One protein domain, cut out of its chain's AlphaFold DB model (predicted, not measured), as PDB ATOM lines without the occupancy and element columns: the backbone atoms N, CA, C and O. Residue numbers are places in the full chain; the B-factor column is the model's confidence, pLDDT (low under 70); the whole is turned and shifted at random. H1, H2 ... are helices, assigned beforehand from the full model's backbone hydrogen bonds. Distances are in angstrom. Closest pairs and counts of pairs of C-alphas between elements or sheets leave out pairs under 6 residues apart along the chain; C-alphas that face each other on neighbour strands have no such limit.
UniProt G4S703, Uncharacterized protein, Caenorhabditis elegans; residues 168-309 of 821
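Overview. This is residues 168 to 309 of the 821 residues of an uncharacterized protein of Caenorhabditis elegans (UniProt G4S703). Look for a rod of helices: the long helix H8 runs through the larger part of it, H4 and H7 cross H8 near its first end, H9 folds back on its last end, and the helical hairpin of H5 and H6 lies beside it with few contacts. Beyond the first end of H8 sits a smaller lobe of H1, H2 and H3, in which H3 runs much the same way as H8 and reaches towards its start. The printed part has 142 residues with nine named helices, H1 to H9 in order along the chain, and no named strand; the class is all helix, and the helix packing is mostly crossed, with helices that touch standing mostly at more than a shallow tilt. It is loose, with a radius of gyration of the C-alphas of 18.3 A, and spans 62 by 26 by 19 A.

Along the chain. Find C-alpha 265 at (262.832, 170.659, 282.572); from there H8, residues 265 to 288, runs 34.7 A to C-alpha 288 at (239.950, 196.708, 283.634). After it comes H9, residues 294 to 302. Before it you find H7, residues 254 to 261, H6, residues 242 to 250, and H5, residues 230 to 238. H4, residues 213 to 225, is 18.4 A long. H3, residues 194 to 209, is 22.4 A long, and H2 holds residues 183 to 189. H1, residues 168 to 178, begins at C-alpha 168, at (260.688, 154.898, 288.392), and is 15.3 A long.

Arrangement. Start at H8, the hub, which touches three other helices. With its residues 265 to 269 alone it touches H7, about perpendicular at 86 degrees; the closest C-alphas are those of Gly 258 and Glu 265, 5.5 A apart. With residues 271 to 275 alone it touches H4, about perpendicular at 82 degrees, closest at the C-alphas of Ile 216 and Leu 271, 7.1 A apart. With residues 278 to 287 alone it touches H9, and the two form a helical hairpin, opposite ways at a steep tilt of 39 degrees; the C-alphas of Ser 286 and Ala 297 come closest, 4.9 A apart. H4, with residues 219 to 223 alone, also touches H7, at a steep tilt of 50 degrees; look at the C-alphas of Ser 222 and Ile 257, the closest, 6.0 A apart. H5 and H6 form a second helical hairpin, at a shallow tilt of 20 degrees, with the C-alphas of Ala 236 and Arg 244 closest at 5.4 A. H6 is close to H8 but not clearly touching, closest at the C-alphas of Arg 249 and Leu 272, 7.5 A apart. Now go to the smaller lobe. H2 touches H3, whose residues 194 to 201 alone take part, at a steep tilt of 60 degrees; the C-alphas of Ala 187 and Asn 194 are closest, 5.7 A apart. H1 touches H2 at a steep tilt of 54 degrees, closest at the C-alphas of Ala 173 and Val 186, 6.5 A apart. H3, with residues 197 to 204 alone, touches H1, about perpendicular but only just, at 73 degrees; the closest C-alphas, of Met 170 and Met 200, are 6.8 A apart. H3 is close to H8 but not clearly touching, at a shallow tilt of 24 degrees, the same way; the C-alphas of Glu 208 and Lys 267 are closest, 7.0 A apart. H2 and H8 are apart. In each of the nine helices every O i to N i+4 pair is within hydrogen-bond range.

Size, cuts and confidence. The two C-alphas farthest apart are those of Glu 188 and Gly 291, 62.7 A. The printed part has no cut, and each link between successive helices is tight. The mean pLDDT of the printed part is 82.6; look at residues 290 to 291 for the values under 70.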
ATOM      1  N   LEU A 168     259.243 154.770 288.313       80.91
ATOM      2  CA  LEU A 168     260.688 154.898 288.392       80.91
ATOM      3  C   LEU A 168     261.387 154.530 287.073       80.91
ATOM      4  O   LEU A 168     262.314 155.219 286.642       80.91
ATOM      5  N   THR A 169     260.970 153.456 286.396       82.41
ATOM      6  CA  THR A 169     261.507 153.117 285.068       82.41
ATOM      7  C   THR A 169     261.134 154.153 284.006       82.41
ATOM      8  O   THR A 169     261.970 154.432 283.145       82.41
ATOM      9  N   MET A 170     259.951 154.772 284.075       83.08
ATOM     10  CA  MET A 170     259.574 155.909 283.220       83.08
ATOM     11  C   MET A 170     260.483 157.114 283.445       83.08
ATOM     12  O   MET A 170     261.017 157.648 282.474       83.08
ATOM     13  N   GLN A 171     260.730 157.484 284.702       85.85
ATOM     14  CA  GLN A 171     261.632 158.583 285.066       85.85
ATOM     15  C   GLN A 171     263.071 158.323 284.596       85.85
ATOM     16  O   GLN A 171     263.713 159.193 283.999       85.85
ATOM     17  N   LYS A 172     263.583 157.099 284.788       85.18
ATOM     18  CA  LYS A 172     264.910 156.695 284.287       85.18
ATOM     19  C   LYS A 172     264.984 156.761 282.760       85.18
ATOM     20  O   LYS A 172     265.957 157.285 282.215       85.18
ATOM     21  N   ALA A 173     263.969 156.245 282.065       85.20
ATOM     22  CA  ALA A 173     263.896 156.283 280.608       85.20
ATOM     23  C   ALA A 173     263.840 157.721 280.083       85.20
ATOM     24  O   ALA A 173     264.573 158.048 279.153       85.20
ATOM     25  N   GLN A 174     263.037 158.586 280.706       87.95
ATOM     26  CA  GLN A 174     262.961 160.008 280.391       87.95
ATOM     27  C   GLN A 174     264.338 160.669 280.489       87.95
ATOM     28  O   GLN A 174     264.811 161.224 279.502       87.95
ATOM     29  N   LYS A 175     265.025 160.548 281.632       85.98
ATOM     30  CA  LYS A 175     266.340 161.181 281.828       85.98
ATOM     31  C   LYS A 175     267.411 160.655 280.872       85.98
ATOM     32  O   LYS A 175     268.289 161.409 280.458       85.98
ATOM     33  N   LEU A 176     267.356 159.379 280.494       85.22
ATOM     34  CA  LEU A 176     268.257 158.829 279.479       85.22
ATOM     35  C   LEU A 176     267.931 159.366 278.071       85.22
ATOM     36  O   LEU A 176     268.843 159.744 277.336       85.22
ATOM     37  N   LEU A 177     266.654 159.453 277.699       85.86
ATOM     38  CA  LEU A 177     266.241 160.021 276.413       85.86
ATOM     39  C   LEU A 177     266.570 161.522 276.318       85.86
ATOM     40  O   LEU A 177     267.054 161.963 275.279       85.86
ATOM     41  N   GLU A 178     266.405 162.284 277.403       83.92
ATOM     42  CA  GLU A 178     266.799 163.701 277.496       83.92
ATOM     43  C   GLU A 178     268.306 163.907 277.274       83.92
ATOM     44  O   GLU A 178     268.706 164.881 276.641       83.92
ATOM     45  N   LYS A 179     269.156 162.969 277.722       82.18
ATOM     46  CA  LYS A 179     270.606 162.990 277.436       82.18
ATOM     47  C   LYS A 179     270.963 162.620 275.988       82.18
ATOM     48  O   LYS A 179     272.140 162.650 275.633       82.18
ATOM     49  N   GLY A 180     269.981 162.262 275.161       80.46
ATOM     50  CA  GLY A 180     270.170 161.918 273.752       80.46
ATOM     51  C   GLY A 180     270.508 160.449 273.489       80.46
ATOM     52  O   GLY A 180     270.936 160.116 272.384       80.46
ATOM     53  N   TYR A 181     270.329 159.548 274.465       83.77
ATOM     54  CA  TYR A 181     270.507 158.115 274.215       83.77
ATOM     55  C   TYR A 181     269.386 157.567 273.320       83.77
ATOM     56  O   TYR A 181     268.213 157.893 273.488       83.77
ATOM     57  N   ALA A 182     269.737 156.684 272.381       82.52
ATOM     58  CA  ALA A 182     268.758 156.013 271.529       82.52
ATOM     59  C   ALA A 182     267.877 155.045 272.340       82.52
ATOM     60  O   ALA A 182     268.371 154.358 273.235       82.52
ATOM     61  N   ALA A 183     266.593 154.921 271.985       81.16
ATOM     62  CA  ALA A 183     265.632 154.085 272.715       81.16
ATOM     63  C   ALA A 183     266.056 152.608 272.840       81.16
ATOM     64  O   ALA A 183     265.774 151.983 273.858       81.16
ATOM     65  N   SER A 184     266.765 152.069 271.842       80.05
ATOM     66  CA  SER A 184     267.354 150.724 271.890       80.05
ATOM     67  C   SER A 184     268.422 150.598 272.977       80.05
ATOM     68  O   SER A 184     268.411 149.649 273.749       80.05
ATOM     69  N   HIS A 185     269.309 151.587 273.095       79.99
ATOM     70  CA  HIS A 185     270.343 151.595 274.124       79.99
ATOM     71  C   HIS A 185     269.754 151.790 275.527       79.99
ATOM     72  O   HIS A 185     270.179 151.152 276.487       79.99
ATOM     73  N   VAL A 186     268.720 152.627 275.649       83.38
ATOM     74  CA  VAL A 186     267.971 152.772 276.905       83.38
ATOM     75  C   VAL A 186     267.306 151.449 277.304       83.38
ATOM     76  O   VAL A 186     267.305 151.107 278.486       83.38
ATOM     77  N   ALA A 187     266.814 150.670 276.332       81.76
ATOM     78  CA  ALA A 187     266.243 149.348 276.579       81.76
ATOM     79  C   ALA A 187     267.261 148.380 277.193       81.76
ATOM     80  O   ALA A 187     266.953 147.703 278.172       81.76
ATOM     81  N   GLU A 188     268.486 148.374 276.661       80.31
ATOM     82  CA  GLU A 188     269.599 147.575 277.183       80.31
ATOM     83  C   GLU A 188     269.998 148.002 278.600       80.31
ATOM     84  O   GLU A 188     270.165 147.157 279.473       80.31
ATOM     85  N   ILE A 189     270.119 149.310 278.862       82.24
ATOM     86  CA  ILE A 189     270.513 149.827 280.185       82.24
ATOM     87  C   ILE A 189     269.479 149.466 281.257       82.24
ATOM     88  O   ILE A 189     269.848 149.105 282.376       82.24
ATOM     89  N   LEU A 190     268.193 149.587 280.922       82.99
ATOM     90  CA  LEU A 190     267.084 149.327 281.838       82.99
ATOM     91  C   LEU A 190     266.640 147.855 281.851       82.99
ATOM     92  O   LEU A 190     265.732 147.518 282.606       82.99
ATOM     93  N   ASN A 191     267.271 146.981 281.056       81.12
ATOM     94  CA  ASN A 191     266.896 145.571 280.881       81.12
ATOM     95  C   ASN A 191     265.406 145.373 280.541       81.12
ATOM     96  O   ASN A 191     264.736 144.485 281.071       81.12
ATOM     97  N   VAL A 192     264.868 146.205 279.650       81.67
ATOM     98  CA  VAL A 192     263.478 146.127 279.174       81.67
ATOM     99  C   VAL A 192     263.443 145.791 277.684       81.67
ATOM    100  O   VAL A 192     264.400 146.026 276.951       81.67
ATOM    101  N   SER A 193     262.331 145.238 277.197       79.45
ATOM    102  CA  SER A 193     262.207 144.918 275.773       79.45
ATOM    103  C   SER A 193     262.152 146.187 274.909       79.45
ATOM    104  O   SER A 193     261.561 147.199 275.296       79.45
ATOM    105  N   ASN A 194     262.690 146.117 273.687       78.13
ATOM    106  CA  ASN A 194     262.625 147.224 272.719       78.13
ATOM    107  C   ASN A 194     261.181 147.675 272.430       78.13
ATOM    108  O   ASN A 194     260.928 148.866 272.238       78.13
ATOM    109  N   GLY A 195     260.221 146.743 272.438       75.47
ATOM    110  CA  GLY A 195     258.797 147.059 272.306       75.47
ATOM    111  C   GLY A 195     258.272 147.895 273.477       75.47
ATOM    112  O   GLY A 195     257.620 148.916 273.253       75.47
ATOM    113  N   LYS A 196     258.624 147.524 274.718       78.23
ATOM    114  CA  LYS A 196     258.245 148.282 275.921       78.23
ATOM    115  C   LYS A 196     258.872 149.677 275.917       78.23
ATOM    116  O   LYS A 196     258.153 150.651 276.113       78.23
ATOM    117  N   MET A 197     260.158 149.800 275.583       82.51
ATOM    118  CA  MET A 197     260.805 151.112 275.441       82.51
ATOM    119  C   MET A 197     260.198 151.979 274.347       82.51
ATOM    120  O   MET A 197     260.073 153.186 274.529       82.51
ATOM    121  N   SER A 198     259.791 151.389 273.224       79.55
ATOM    122  CA  SER A 198     259.118 152.132 272.153       79.55
ATOM    123  C   SER A 198     257.762 152.677 272.613       79.55
ATOM    124  O   SER A 198     257.411 153.814 272.283       79.55
ATOM    125  N   SER A 199     257.023 151.908 273.424       78.86
ATOM    126  CA  SER A 199     255.793 152.368 274.085       78.86
ATOM    127  C   SER A 199     256.086 153.489 275.089       78.86
ATOM    128  O   SER A 199     255.482 154.557 274.997       78.86
ATOM    129  N   MET A 200     257.080 153.315 275.971       82.70
ATOM    130  CA  MET A 200     257.532 154.340 276.928       82.70
ATOM    131  C   MET A 200     257.912 155.650 276.233       82.70
ATOM    132  O   MET A 200     257.378 156.703 276.565       82.70
ATOM    133  N   ALA A 201     258.775 155.588 275.218       85.23
ATOM    134  CA  ALA A 201     259.219 156.751 274.456       85.23
ATOM    135  C   ALA A 201     258.063 157.441 273.717       85.23
ATOM    136  O   ALA A 201     258.061 158.657 273.550       85.23
ATOM    137  N   SER A 202     257.064 156.683 273.264       82.05
ATOM    138  CA  SER A 202     255.869 157.264 272.646       82.05
ATOM    139  C   SER A 202     254.986 157.961 273.681       82.05
ATOM    140  O   SER A 202     254.566 159.083 273.428       82.05
ATOM    141  N   LYS A 203     254.788 157.370 274.869       83.10
ATOM    142  CA  LYS A 203     254.074 158.015 275.985       83.10
ATOM    143  C   LYS A 203     254.760 159.309 276.428       83.10
ATOM    144  O   LYS A 203     254.088 160.328 276.526       83.10
ATOM    145  N   LEU A 204     256.082 159.287 276.611       86.27
ATOM    146  CA  LEU A 204     256.873 160.470 276.975       86.27
ATOM    147  C   LEU A 204     256.748 161.583 275.929       86.27
ATOM    148  O   LEU A 204     256.485 162.725 276.281       86.27
ATOM    149  N   ARG A 205     256.838 161.254 274.632       86.70
ATOM    150  CA  ARG A 205     256.623 162.238 273.555       86.70
ATOM    151  C   ARG A 205     255.216 162.833 273.567       86.70
ATOM    152  O   ARG A 205     255.067 164.024 273.318       86.70
ATOM    153  N   THR A 206     254.196 162.025 273.852       83.84
ATOM    154  CA  THR A 206     252.820 162.520 273.977       83.84
ATOM    155  C   THR A 206     252.686 163.478 275.156       83.84
ATOM    156  O   THR A 206     252.109 164.543 274.981       83.84
ATOM    157  N   LEU A 207     253.232 163.136 276.330       82.30
ATOM    158  CA  LEU A 207     253.203 164.007 277.513       82.30
ATOM    159  C   LEU A 207     253.950 165.324 277.267       82.30
ATOM    160  O   LEU A 207     253.418 166.388 277.566       82.30
ATOM    161  N   GLU A 208     255.111 165.272 276.617       85.18
ATOM    162  CA  GLU A 208     255.906 166.457 276.269       85.18
ATOM    163  C   GLU A 208     255.153 167.434 275.340       85.18
ATOM    164  O   GLU A 208     255.284 168.659 275.437       85.18
ATOM    165  N   ALA A 209     254.322 166.895 274.442       84.02
ATOM    166  CA  ALA A 209     253.530 167.672 273.491       84.02
ATOM    167  C   ALA A 209     252.204 168.210 274.066       84.02
ATOM    168  O   ALA A 209     251.552 169.031 273.415       84.02
ATOM    169  N   ARG A 210     251.780 167.775 275.260       80.20
ATOM    170  CA  ARG A 210     250.495 168.180 275.852       80.20
ATOM    171  C   ARG A 210     250.524 169.624 276.355       80.20
ATOM    172  O   ARG A 210     251.417 170.023 277.095       80.20
ATOM    173  N   ASN A 211     249.499 170.381 275.965       79.44
ATOM    174  CA  ASN A 211     249.213 171.754 276.404       79.44
ATOM    175  C   ASN A 211     247.726 171.924 276.772       79.44
ATOM    176  O   ASN A 211     247.186 173.026 276.728       79.44
ATOM    177  N   ASP A 212     247.026 170.826 277.051       79.97
ATOM    178  CA  ASP A 212     245.617 170.859 277.425       79.97
ATOM    179  C   ASP A 212     245.414 171.473 278.825       79.97
ATOM    180  O   ASP A 212     246.329 171.425 279.654       79.97
ATOM    181  N   PRO A 213     244.215 172.007 279.131       77.62
ATOM    182  CA  PRO A 213     243.918 172.585 280.443       77.62
ATOM    183  C   PRO A 213     244.207 171.639 281.614       77.62
ATOM    184  O   PRO A 213     244.650 172.089 282.666       77.62
ATOM    185  N   THR A 214     244.029 170.325 281.434       78.47
ATOM    186  CA  THR A 214     244.330 169.328 282.471       78.47
ATOM    187  C   THR A 214     245.828 169.239 282.758       78.47
ATOM    188  O   THR A 214     246.219 169.149 283.919       78.47
ATOM    189  N   MET A 215     246.680 169.310 281.728       83.10
ATOM    190  CA  MET A 215     248.134 169.373 281.907       83.10
ATOM    191  C   MET A 215     248.564 170.686 282.574       83.10
ATOM    192  O   MET A 215     249.392 170.672 283.477       83.10
ATOM    193  N   ILE A 216     247.978 171.821 282.182       83.37
ATOM    194  CA  ILE A 216     248.264 173.124 282.805       83.37
ATOM    195  C   ILE A 216     247.890 173.110 284.294       83.37
ATOM    196  O   ILE A 216     248.664 173.583 285.125       83.37
ATOM    197  N   HIS A 217     246.742 172.525 284.629       80.02
ATOM    198  CA  HIS A 217     246.276 172.377 286.001       80.02
ATOM    199  C   HIS A 217     247.202 171.490 286.836       80.02
ATOM    200  O   HIS A 217     247.706 171.925 287.868       80.02
ATOM    201  N   ALA A 218     247.473 170.266 286.365       78.58
ATOM    202  CA  ALA A 218     248.373 169.344 287.054       78.58
ATOM    203  C   ALA A 218     249.765 169.968 287.239       78.58
ATOM    204  O   ALA A 218     250.365 169.865 288.304       78.58
ATOM    205  N   PHE A 219     250.247 170.698 286.227       87.21
ATOM    206  CA  PHE A 219     251.489 171.452 286.323       87.21
ATOM    207  C   PHE A 219     251.425 172.546 287.392       87.21
ATOM    208  O   PHE A 219     252.345 172.668 288.198       87.21
ATOM    209  N   TYR A 220     250.352 173.334 287.442       85.43
ATOM    210  CA  TYR A 220     250.186 174.371 288.454       85.43
ATOM    211  C   TYR A 220     250.129 173.802 289.873       85.43
ATOM    212  O   TYR A 220     250.844 174.303 290.742       85.43
ATOM    213  N   GLU A 221     249.375 172.728 290.108       81.72
ATOM    214  CA  GLU A 221     249.345 172.042 291.404       81.72
ATOM    215  C   GLU A 221     250.746 171.592 291.832       81.72
ATOM    216  O   GLU A 221     251.190 171.913 292.940       81.72
ATOM    217  N   SER A 222     251.490 170.954 290.922       81.95
ATOM    218  CA  SER A 222     252.885 170.583 291.157       81.95
ATOM    219  C   SER A 222     253.762 171.803 291.441       81.95
ATOM    220  O   SER A 222     254.595 171.755 292.341       81.95
ATOM    221  N   THR A 223     253.583 172.932 290.746       85.95
ATOM    222  CA  THR A 223     254.385 174.137 291.020       85.95
ATOM    223  C   THR A 223     254.126 174.712 292.407       85.95
ATOM    224  O   THR A 223     255.080 175.113 293.073       85.95
ATOM    225  N   VAL A 224     252.870 174.737 292.867       82.72
ATOM    226  CA  VAL A 224     252.509 175.204 294.216       82.72
ATOM    227  C   VAL A 224     253.139 174.304 295.274       82.72
ATOM    228  O   VAL A 224     253.706 174.814 296.242       82.72
ATOM    229  N   TYR A 225     253.111 172.989 295.053       78.38
ATOM    230  CA  TYR A 225     253.754 172.012 295.927       78.38
ATOM    231  C   TYR A 225     255.291 172.171 295.941       78.38
ATOM    232  O   TYR A 225     255.903 172.252 297.004       78.38
ATOM    233  N   PHE A 226     255.918 172.352 294.775       80.85
ATOM    234  CA  PHE A 226     257.376 172.426 294.600       80.85
ATOM    235  C   PHE A 226     257.970 173.850 294.634       80.85
ATOM    236  O   PHE A 226     259.021 174.126 294.043       80.85
ATOM    237  N   GLY A 227     257.336 174.768 295.371       79.33
ATOM    238  CA  GLY A 227     257.962 176.029 295.796       79.33
ATOM    239  C   GLY A 227     257.385 177.320 295.212       79.33
ATOM    240  O   GLY A 227     257.882 178.403 295.548       79.33
ATOM    241  N   LEU A 228     256.325 177.267 294.401       82.60
ATOM    242  CA  LEU A 228     255.644 178.469 293.916       82.60
ATOM    243  C   LEU A 228     254.889 179.161 295.061       82.60
ATOM    244  O   LEU A 228     253.767 178.816 295.430       82.60
ATOM    245  N   LYS A 229     255.504 180.204 295.625       81.54
ATOM    246  CA  LYS A 229     254.903 181.012 296.697       81.54
ATOM    247  C   LYS A 229     253.883 182.001 296.124       81.54
ATOM    248  O   LYS A 229     254.243 183.137 295.801       81.54
ATOM    249  N   LEU A 230     252.607 181.609 296.095       79.28
ATOM    250  CA  LEU A 230     251.491 182.410 295.558       79.28
ATOM    251  C   LEU A 230     251.418 183.837 296.127       79.28
ATOM    252  O   LEU A 230     251.200 184.778 295.374       79.28
ATOM    253  N   LYS A 231     251.704 184.045 297.421       79.33
ATOM    254  CA  LYS A 231     251.763 185.398 298.015       79.33
ATOM    255  C   LYS A 231     252.825 186.299 297.376       79.33
ATOM    256  O   LYS A 231     252.594 187.494 297.213       79.33
ATOM    257  N   LYS A 232     254.004 185.749 297.062       83.36
ATOM    258  CA  LYS A 232     255.090 186.508 296.420       83.36
ATOM    259  C   LYS A 232     254.762 186.765 294.952       83.36
ATOM    260  O   LYS A 232     254.979 187.877 294.489       83.36
ATOM    261  N   LEU A 233     254.181 185.772 294.274       84.03
ATOM    262  CA  LEU A 233     253.703 185.913 292.899       84.03
ATOM    263  C   LEU A 233     252.632 187.003 292.790       84.03
ATOM    264  O   LEU A 233     252.761 187.892 291.959       84.03
ATOM    265  N   ARG A 234     251.632 186.981 293.679       83.02
ATOM    266  CA  ARG A 234     250.572 187.991 293.736       83.02
ATOM    267  C   ARG A 234     251.147 189.395 293.867       83.02
ATOM    268  O   ARG A 234     250.837 190.248 293.051       83.02
ATOM    269  N   ARG A 235     252.036 189.620 294.845       82.57
ATOM    270  CA  ARG A 235     252.697 190.925 295.018       82.57
ATOM    271  C   ARG A 235     253.439 191.356 293.757       82.57
ATOM    272  O   ARG A 235     253.318 192.507 293.376       82.57
ATOM    273  N   ALA A 236     254.182 190.444 293.130       84.11
ATOM    274  CA  ALA A 236     254.961 190.743 291.933       84.11
ATOM    275  C   ALA A 236     254.077 191.112 290.729       84.11
ATOM    276  O   ALA A 236     254.414 192.036 289.996       84.11
ATOM    277  N   ILE A 237     252.938 190.431 290.561       83.44
ATOM    278  CA  ILE A 237     251.957 190.728 289.508       83.44
ATOM    279  C   ILE A 237     251.255 192.062 289.784       83.44
ATOM    280  O   ILE A 237     251.175 192.890 288.883       83.44
ATOM    281  N   THR A 238     250.822 192.319 291.022       81.96
ATOM    282  CA  THR A 238     250.192 193.597 291.398       81.96
ATOM    283  C   THR A 238     251.149 194.781 291.234       81.96
ATOM    284  O   THR A 238     250.742 195.825 290.740       81.96
ATOM    285  N   THR A 239     252.435 194.634 291.580       82.79
ATOM    286  CA  THR A 239     253.445 195.684 291.333       82.79
ATOM    287  C   THR A 239     253.945 195.723 289.889       82.79
ATOM    288  O   THR A 239     254.765 196.578 289.569       82.79
ATOM    289  N   ASN A 240     253.495 194.796 289.037       82.10
ATOM    290  CA  ASN A 240     253.951 194.623 287.661       82.10
ATOM    291  C   ASN A 240     255.491 194.542 287.531       82.10
ATOM    292  O   ASN A 240     256.081 195.105 286.613       82.10
ATOM    293  N   ASP A 241     256.141 193.865 288.484       84.99
ATOM    294  CA  ASP A 241     257.602 193.780 288.604       84.99
ATOM    295  C   ASP A 241     258.113 192.454 288.018       84.99
ATOM    296  O   ASP A 241     258.101 191.407 288.676       84.99
ATOM    297  N   ASP A 242     258.584 192.510 286.770       85.58
ATOM    298  CA  ASP A 242     259.099 191.349 286.036       85.58
ATOM    299  C   ASP A 242     260.318 190.703 286.723       85.58
ATOM    300  O   ASP A 242     260.482 189.480 286.667       85.58
ATOM    301  N   TYR A 243     261.149 191.481 287.431       85.96
ATOM    302  CA  TYR A 243     262.301 190.950 288.163       85.96
ATOM    303  C   TYR A 243     261.853 190.091 289.349       85.96
ATOM    304  O   TYR A 243     262.374 188.993 289.574       85.96
ATOM    305  N   ARG A 244     260.835 190.542 290.091       83.05
ATOM    306  CA  ARG A 244     260.243 189.743 291.176       83.05
ATOM    307  C   ARG A 244     259.521 188.507 290.654       83.05
ATOM    308  O   ARG A 244     259.622 187.457 291.293       83.05
ATOM    309  N   ILE A 245     258.843 188.594 289.509       83.55
ATOM    310  CA  ILE A 245     258.225 187.429 288.858       83.55
ATOM    311  C   ILE A 245     259.300 186.387 288.525       83.55
ATOM    312  O   ILE A 245     259.155 185.212 288.870       83.55
ATOM    313  N   GLU A 246     260.412 186.815 287.932       84.38
ATOM    314  CA  GLU A 246     261.527 185.930 287.597       84.38
ATOM    315  C   GLU A 246     262.208 185.351 288.851       84.38
ATOM    316  O   GLU A 246     262.528 184.163 288.901       84.38
ATOM    317  N   SER A 247     262.343 186.140 289.923       84.62
ATOM    318  CA  SER A 247     262.836 185.656 291.222       84.62
ATOM    319  C   SER A 247     261.945 184.559 291.816       84.62
ATOM    320  O   SER A 247     262.444 183.594 292.398       84.62
ATOM    321  N   VAL A 248     260.623 184.677 291.660       83.21
ATOM    322  CA  VAL A 248     259.674 183.638 292.085       83.21
ATOM    323  C   VAL A 248     259.805 182.393 291.206       83.21
ATOM    324  O   VAL A 248     259.847 181.294 291.756       83.21
ATOM    325  N   ARG A 249     259.953 182.546 289.882       85.57
ATOM    326  CA  ARG A 249     260.160 181.424 288.946       85.57
ATOM    327  C   ARG A 249     261.405 180.607 289.281       85.57
ATOM    328  O   ARG A 249     261.325 179.386 289.347       85.57
ATOM    329  N   ARG A 250     262.532 181.267 289.568       84.54
ATOM    330  CA  ARG A 250     263.806 180.598 289.900       84.54
ATOM    331  C   ARG A 250     263.769 179.780 291.190       84.54
ATOM    332  O   ARG A 250     264.613 178.913 291.374       84.54
ATOM    333  N   LYS A 251     262.824 180.061 292.091       84.57
ATOM    334  CA  LYS A 251     262.663 179.330 293.360       84.57
ATOM    335  C   LYS A 251     261.832 178.052 293.215       84.57
ATOM    336  O   LYS A 251     261.777 177.278 294.168       84.57
ATOM    337  N   VAL A 252     261.190 177.837 292.065       86.20
ATOM    338  CA  VAL A 252     260.410 176.629 291.775       86.20
ATOM    339  C   VAL A 252     261.349 175.496 291.370       86.20
ATOM    340  O   VAL A 252     262.210 175.667 290.506       86.20
ATOM    341  N   ARG A 253     261.170 174.316 291.967       85.13
ATOM    342  CA  ARG A 253     262.000 173.135 291.694       85.13
ATOM    343  C   ARG A 253     261.518 172.397 290.447       85.13
ATOM    344  O   ARG A 253     260.818 171.394 290.518       85.13
ATOM    345  N   LEU A 254     261.898 172.916 289.281       86.16
ATOM    346  CA  LEU A 254     261.468 172.378 287.984       86.16
ATOM    347  C   LEU A 254     261.953 170.944 287.724       86.16
ATOM    348  O   LEU A 254     261.260 170.200 287.038       86.16
ATOM    349  N   GLU A 255     263.097 170.548 288.291       83.82
ATOM    350  CA  GLU A 255     263.608 169.170 288.204       83.82
ATOM    351  C   GLU A 255     262.618 168.163 288.815       83.82
ATOM    352  O   GLU A 255     262.324 167.134 288.210       83.82
ATOM    353  N   GLU A 256     262.068 168.481 289.991       83.26
ATOM    354  CA  GLU A 256     261.136 167.616 290.726       83.26
ATOM    355  C   GLU A 256     259.777 167.534 290.009       83.26
ATOM    356  O   GLU A 256     259.227 166.446 289.832       83.26
ATOM    357  N   ILE A 257     259.289 168.667 289.492       85.17
ATOM    358  CA  ILE A 257     258.055 168.726 288.690       85.17
ATOM    359  C   ILE A 257     258.198 167.900 287.405       85.17
ATOM    360  O   ILE A 257     257.291 167.148 287.048       85.17
ATOM    361  N   GLY A 258     259.340 168.014 286.722       85.37
ATOM    362  CA  GLY A 258     259.609 167.273 285.492       85.37
ATOM    363  C   GLY A 258     259.615 165.759 285.701       85.37
ATOM    364  O   GLY A 258     259.098 165.026 284.859       85.37
ATOM    365  N   LEU A 259     260.126 165.287 286.844       83.97
ATOM    366  CA  LEU A 259     260.081 163.872 287.220       83.97
ATOM    367  C   LEU A 259     258.661 163.402 287.557       83.97
ATOM    368  O   LEU A 259     258.273 162.322 287.115       83.97
ATOM    369  N   GLN A 260     257.889 164.207 288.299       81.22
ATOM    370  CA  GLN A 260     256.514 163.866 288.682       81.22
ATOM    371  C   GLN A 260     255.577 163.785 287.467       81.22
ATOM    372  O   GLN A 260     254.717 162.914 287.402       81.22
ATOM    373  N   LEU A 261     255.724 164.707 286.514       84.74
ATOM    374  CA  LEU A 261     254.827 164.832 285.360       84.74
ATOM    375  C   LEU A 261     255.377 164.169 284.089       84.74
ATOM    376  O   LEU A 261     254.715 164.182 283.051       84.74
ATOM    377  N   HIS A 262     256.571 163.580 284.171       85.67
ATOM    378  CA  HIS A 262     257.299 162.959 283.066       85.67
ATOM    379  C   HIS A 262     257.508 163.864 281.844       85.67
ATOM    380  O   HIS A 262     257.354 163.433 280.697       85.67
ATOM    381  N   ILE A 263     257.850 165.124 282.100       87.36
ATOM    382  CA  ILE A 263     258.123 166.145 281.083       87.36
ATOM    383  C   ILE A 263     259.497 166.763 281.311       87.36
ATOM    384  O   ILE A 263     259.998 166.797 282.439       87.36
ATOM    385  N   SER A 264     260.113 167.278 280.250       87.35
ATOM    386  CA  SER A 264     261.448 167.861 280.360       87.35
ATOM    387  C   SER A 264     261.473 169.119 281.228       87.35
ATOM    388  O   SER A 264     260.496 169.863 281.346       87.35
ATOM    389  N   GLU A 265     262.632 169.415 281.817       86.38
ATOM    390  CA  GLU A 265     262.832 170.659 282.572       86.38
ATOM    391  C   GLU A 265     262.629 171.898 281.693       86.38
ATOM    392  O   GLU A 265     262.131 172.922 282.162       86.38
ATOM    393  N   GLN A 266     262.986 171.808 280.407       87.08
ATOM    394  CA  GLN A 266     262.757 172.888 279.453       87.08
ATOM    395  C   GLN A 266     261.258 173.112 279.239       87.08
ATOM    396  O   GLN A 266     260.788 174.246 279.315       87.08
ATOM    397  N   LYS A 267     260.492 172.030 279.089       86.41
ATOM    398  CA  LYS A 267     259.035 172.101 279.010       86.41
ATOM    399  C   LYS A 267     258.411 172.645 280.291       86.41
ATOM    400  O   LYS A 267     257.488 173.451 280.213       86.41
ATOM    401  N   CYS A 268     258.937 172.279 281.459       88.89
ATOM    402  CA  CYS A 268     258.505 172.851 282.734       88.89
ATOM    403  C   CYS A 268     258.719 174.372 282.776       88.89
ATOM    404  O   CYS A 268     257.836 175.100 283.225       88.89
ATOM    405  N   LYS A 269     259.860 174.879 282.281       88.27
ATOM    406  CA  LYS A 269     260.106 176.332 282.170       88.27
ATOM    407  C   LYS A 269     259.068 177.007 281.277       88.27
ATOM    408  O   LYS A 269     258.533 178.053 281.648       88.27
ATOM    409  N   ASP A 270     258.765 176.399 280.134       88.29
ATOM    410  CA  ASP A 270     257.803 176.937 279.174       88.29
ATOM    411  C   ASP A 270     256.377 176.942 279.746       88.29
ATOM    412  O   ASP A 270     255.694 177.966 279.686       88.29
ATOM    413  N   LEU A 271     255.943 175.846 280.380       87.80
ATOM    414  CA  LEU A 271     254.638 175.756 281.047       87.80
ATOM    415  C   LEU A 271     254.520 176.742 282.212       87.80
ATOM    416  O   LEU A 271     253.500 177.417 282.331       87.80
ATOM    417  N   LEU A 272     255.565 176.903 283.030       88.57
ATOM    418  CA  LEU A 272     255.568 177.885 284.118       88.57
ATOM    419  C   LEU A 272     255.455 179.316 283.591       88.57
ATOM    420  O   LEU A 272     254.753 180.143 284.179       88.57
ATOM    421  N   LYS A 273     256.114 179.610 282.467       88.77
ATOM    422  CA  LYS A 273     255.974 180.899 281.794       88.77
ATOM    423  C   LYS A 273     254.538 181.111 281.318       88.77
ATOM    424  O   LYS A 273     253.978 182.160 281.622       88.77
ATOM    425  N   ILE A 274     253.943 180.120 280.649       87.88
ATOM    426  CA  ILE A 274     252.553 180.166 280.166       87.88
ATOM    427  C   ILE A 274     251.579 180.381 281.327       87.88
ATOM    428  O   ILE A 274     250.745 181.279 281.249       87.88
ATOM    429  N   VAL A 275     251.697 179.613 282.414       87.52
ATOM    430  CA  VAL A 275     250.825 179.722 283.595       87.52
ATOM    431  C   VAL A 275     250.877 181.123 284.194       87.52
ATOM    432  O   VAL A 275     249.839 181.749 284.397       87.52
ATOM    433  N   ILE A 276     252.078 181.645 284.447       87.72
ATOM    434  CA  ILE A 276     252.239 182.972 285.052       87.72
ATOM    435  C   ILE A 276     251.720 184.071 284.124       87.72
ATOM    436  O   ILE A 276     251.057 184.990 284.596       87.72
ATOM    437  N   GLU A 277     251.985 183.974 282.821       88.40
ATOM    438  CA  GLU A 277     251.502 184.957 281.849       88.40
ATOM    439  C   GLU A 277     249.975 184.923 281.719       88.40
ATOM    440  O   GLU A 277     249.326 185.963 281.631       88.40
ATOM    441  N   THR A 278     249.394 183.727 281.790       87.89
ATOM    442  CA  THR A 278     247.944 183.516 281.785       87.89
ATOM    443  C   THR A 278     247.293 184.164 283.008       87.89
ATOM    444  O   THR A 278     246.315 184.897 282.867       87.89
ATOM    445  N   ILE A 279     247.869 183.965 284.202       86.75
ATOM    446  CA  ILE A 279     247.405 184.608 285.442       86.75
ATOM    447  C   ILE A 279     247.548 186.130 285.336       86.75
ATOM    448  O   ILE A 279     246.606 186.849 285.657       86.75
ATOM    449  N   ARG A 280     248.698 186.632 284.868       86.73
ATOM    450  CA  ARG A 280     248.953 188.072 284.706       86.73
ATOM    451  C   ARG A 280     247.927 188.716 283.776       86.73
ATOM    452  O   ARG A 280     247.289 189.680 284.175       86.73
ATOM    453  N   THR A 281     247.731 188.142 282.590       88.23
ATOM    454  CA  THR A 281     246.807 188.661 281.570       88.23
ATOM    455  C   THR A 281     245.369 188.680 282.085       88.23
ATOM    456  O   THR A 281     244.670 189.681 281.960       88.23
ATOM    457  N   LYS A 282     244.919 187.603 282.740       85.50
ATOM    458  CA  LYS A 282     243.562 187.558 283.303       85.50
ATOM    459  C   LYS A 282     243.370 188.496 284.481       85.50
ATOM    460  O   LYS A 282     242.275 189.027 284.652       85.50
ATOM    461  N   TYR A 283     244.407 188.698 285.287       85.48
ATOM    462  CA  TYR A 283     244.376 189.660 286.381       85.48
ATOM    463  C   TYR A 283     244.228 191.086 285.849       85.48
ATOM    464  O   TYR A 283     243.366 191.813 286.329       85.48
ATOM    465  N   THR A 284     244.998 191.463 284.824       85.68
ATOM    466  CA  THR A 284     244.885 192.787 284.196       85.68
ATOM    467  C   THR A 284     243.529 192.983 283.524       85.68
ATOM    468  O   THR A 284     242.875 193.984 283.789       85.68
ATOM    469  N   GLU A 285     243.041 191.999 282.758       86.94
ATOM    470  CA  GLU A 285     241.699 192.047 282.150       86.94
ATOM    471  C   GLU A 285     240.597 192.195 283.213       86.94
ATOM    472  O   GLU A 285     239.683 193.005 283.072       86.94
ATOM    473  N   SER A 286     240.701 191.446 284.316       84.35
ATOM    474  CA  SER A 286     239.719 191.503 285.406       84.35
ATOM    475  C   SER A 286     239.796 192.799 286.215       84.35
ATOM    476  O   SER A 286     238.825 193.141 286.874       84.35
ATOM    477  N   LEU A 287     240.923 193.512 286.212       82.49
ATOM    478  CA  LEU A 287     241.020 194.839 286.826       82.49
ATOM    479  C   LEU A 287     240.436 195.936 285.928       82.49
ATOM    480  O   LEU A 287     239.898 196.919 286.434       82.49
ATOM    481  N   GLU A 288     240.545 195.784 284.607       82.49
ATOM    482  CA  GLU A 288     239.950 196.708 283.634       82.49
ATOM    483  C   GLU A 288     238.417 196.591 283.584       82.49
ATOM    484  O   GLU A 288     237.719 197.566 283.288       82.49
ATOM    485  N   GLU A 289     237.872 195.421 283.925       80.94
ATOM    486  CA  GLU A 289     236.441 195.224 284.156       80.94
ATOM    487  C   GLU A 289     235.941 196.118 285.315       80.94
ATOM    488  O   GLU A 289     236.279 195.941 286.488       80.94
ATOM    489  N   ALA A 290     235.094 197.099 284.984       67.27
ATOM    490  CA  ALA A 290     234.642 198.128 285.918       67.27
ATOM    491  C   ALA A 290     233.997 197.555 287.198       67.27
ATOM    492  O   ALA A 290     232.927 196.945 287.158       67.27
ATOM    493  N   GLY A 291     234.600 197.864 288.349       68.20
ATOM    494  CA  GLY A 291     234.023 197.627 289.676       68.20
ATOM    495  C   GLY A 291     234.530 196.393 290.420       68.20
ATOM    496  O   GLY A 291     234.011 196.127 291.505       68.20
ATOM    497  N   LEU A 292     235.515 195.670 289.880       71.20
ATOM    498  CA  LEU A 292     236.165 194.560 290.578       71.20
ATOM    499  C   LEU A 292     237.289 195.062 291.483       71.20
ATOM    500  O   LEU A 292     238.059 195.949 291.119       71.20
ATOM    501  N   ASP A 293     237.363 194.481 292.675       77.69
ATOM    502  CA  ASP A 293     238.462 194.710 293.614       77.69
ATOM    503  C   ASP A 293     239.698 193.874 293.230       77.69
ATOM    504  O   ASP A 293     239.583 192.844 292.559       77.69
ATOM    505  N   GLU A 294     240.887 194.263 293.697       77.03
ATOM    506  CA  GLU A 294     242.135 193.538 293.423       77.03
ATOM    507  C   GLU A 294     242.079 192.076 293.898       77.03
ATOM    508  O   GLU A 294     242.660 191.188 293.268       77.03
ATOM    509  N   ASP A 295     241.384 191.816 295.009       73.77
ATOM    510  CA  ASP A 295     241.142 190.467 295.529       73.77
ATOM    511  C   ASP A 295     240.254 189.638 294.583       73.77
ATOM    512  O   ASP A 295     240.542 188.465 294.333       73.77
ATOM    513  N   GLU A 296     239.197 190.238 294.029       74.36
ATOM    514  CA  GLU A 296     238.260 189.556 293.127       74.36
ATOM    515  C   GLU A 296     238.904 189.272 291.766       74.36
ATOM    516  O   GLU A 296     238.780 188.160 291.242       74.36
ATOM    517  N   ALA A 297     239.659 190.237 291.234       79.64
ATOM    518  CA  ALA A 297     240.439 190.071 290.012       79.64
ATOM    519  C   ALA A 297     241.492 188.958 290.155       79.64
ATOM    520  O   ALA A 297     241.661 188.136 289.252       79.64
ATOM    521  N   TRP A 298     242.163 188.871 291.309       82.60
ATOM    522  CA  TRP A 298     243.127 187.804 291.587       82.60
ATOM    523  C   TRP A 298     242.470 186.422 291.669       82.60
ATOM    524  O   TRP A 298     242.973 185.462 291.084       82.60
ATOM    525  N   SER A 299     241.329 186.308 292.353       76.36
ATOM    526  CA  SER A 299     240.569 185.053 292.416       76.36
ATOM    527  C   SER A 299     240.107 184.584 291.033       76.36
ATOM    528  O   SER A 299     240.270 183.407 290.711       76.36
ATOM    529  N   LYS A 300     239.608 185.496 290.184       79.00
ATOM    530  CA  LYS A 300     239.258 185.184 288.788       79.00
ATOM    531  C   LYS A 300     240.464 184.702 287.983       79.00
ATOM    532  O   LYS A 300     240.360 183.714 287.261       79.00
ATOM    533  N   ALA A 301     241.611 185.366 288.126       83.69
ATOM    534  CA  ALA A 301     242.833 184.991 287.424       83.69
ATOM    535  C   ALA A 301     243.338 183.599 287.830       83.69
ATOM    536  O   ALA A 301     243.707 182.796 286.972       83.69
ATOM    537  N   LEU A 302     243.310 183.285 289.129       81.64
ATOM    538  CA  LEU A 302     243.690 181.963 289.622       81.64
ATOM    539  C   LEU A 302     242.712 180.865 289.187       81.64
ATOM    540  O   LEU A 302     243.148 179.739 288.978       81.64
ATOM    541  N   ALA A 303     241.416 181.164 289.029       78.80
ATOM    542  CA  ALA A 303     240.399 180.171 288.659       78.80
ATOM    543  C   ALA A 303     240.595 179.584 287.250       78.80
ATOM    544  O   ALA A 303     239.999 178.567 286.912       78.80
ATOM    545  N   LEU A 304     241.434 180.209 286.417       79.11
ATOM    546  CA  LEU A 304     241.781 179.666 285.104       79.11
ATOM    547  C   LEU A 304     242.796 178.517 285.187       79.11
ATOM    548  O   LEU A 304     242.880 177.699 284.272       79.11
ATOM    549  N   VAL A 305     243.585 178.479 286.259       75.67
ATOM    550  CA  VAL A 305     244.690 177.528 286.425       75.67
ATOM    551  C   VAL A 305     244.418 176.544 287.563       75.67
ATOM    552  O   VAL A 305     244.860 175.403 287.506       75.67
ATOM    553  N   ASP A 306     243.663 176.969 288.572       74.87
ATOM    554  CA  ASP A 306     243.233 176.161 289.708       74.87
ATOM    555  C   ASP A 306     241.789 175.691 289.486       74.87
ATOM    556  O   ASP A 306     240.883 176.516 289.373       74.87
ATOM    557  N   SER A 307     241.568 174.376 289.423       71.43
ATOM    558  CA  SER A 307     240.230 173.799 289.224       71.43
ATOM    559  C   SER A 307     239.418 173.730 290.515       71.43
ATOM    560  O   SER A 307     238.230 173.395 290.476       71.43
ATOM    561  N   ARG A 308     240.033 174.039 291.664       74.24
ATOM    562  CA  ARG A 308     239.339 174.006 292.949       74.24
ATOM    563  C   ARG A 308     238.236 175.066 292.978       74.24
ATOM    564  O   ARG A 308     238.475 176.212 292.592       74.24
ATOM    565  N   PRO A 309     237.031 174.723 293.462       76.09
ATOM    566  CA  PRO A 309     235.938 175.677 293.544       76.09
ATOM    567  C   PRO A 309     236.278 176.822 294.512       76.09
ATOM    568  O   PRO A 309     236.972 176.610 295.516       76.09
TER     569      PRO A 309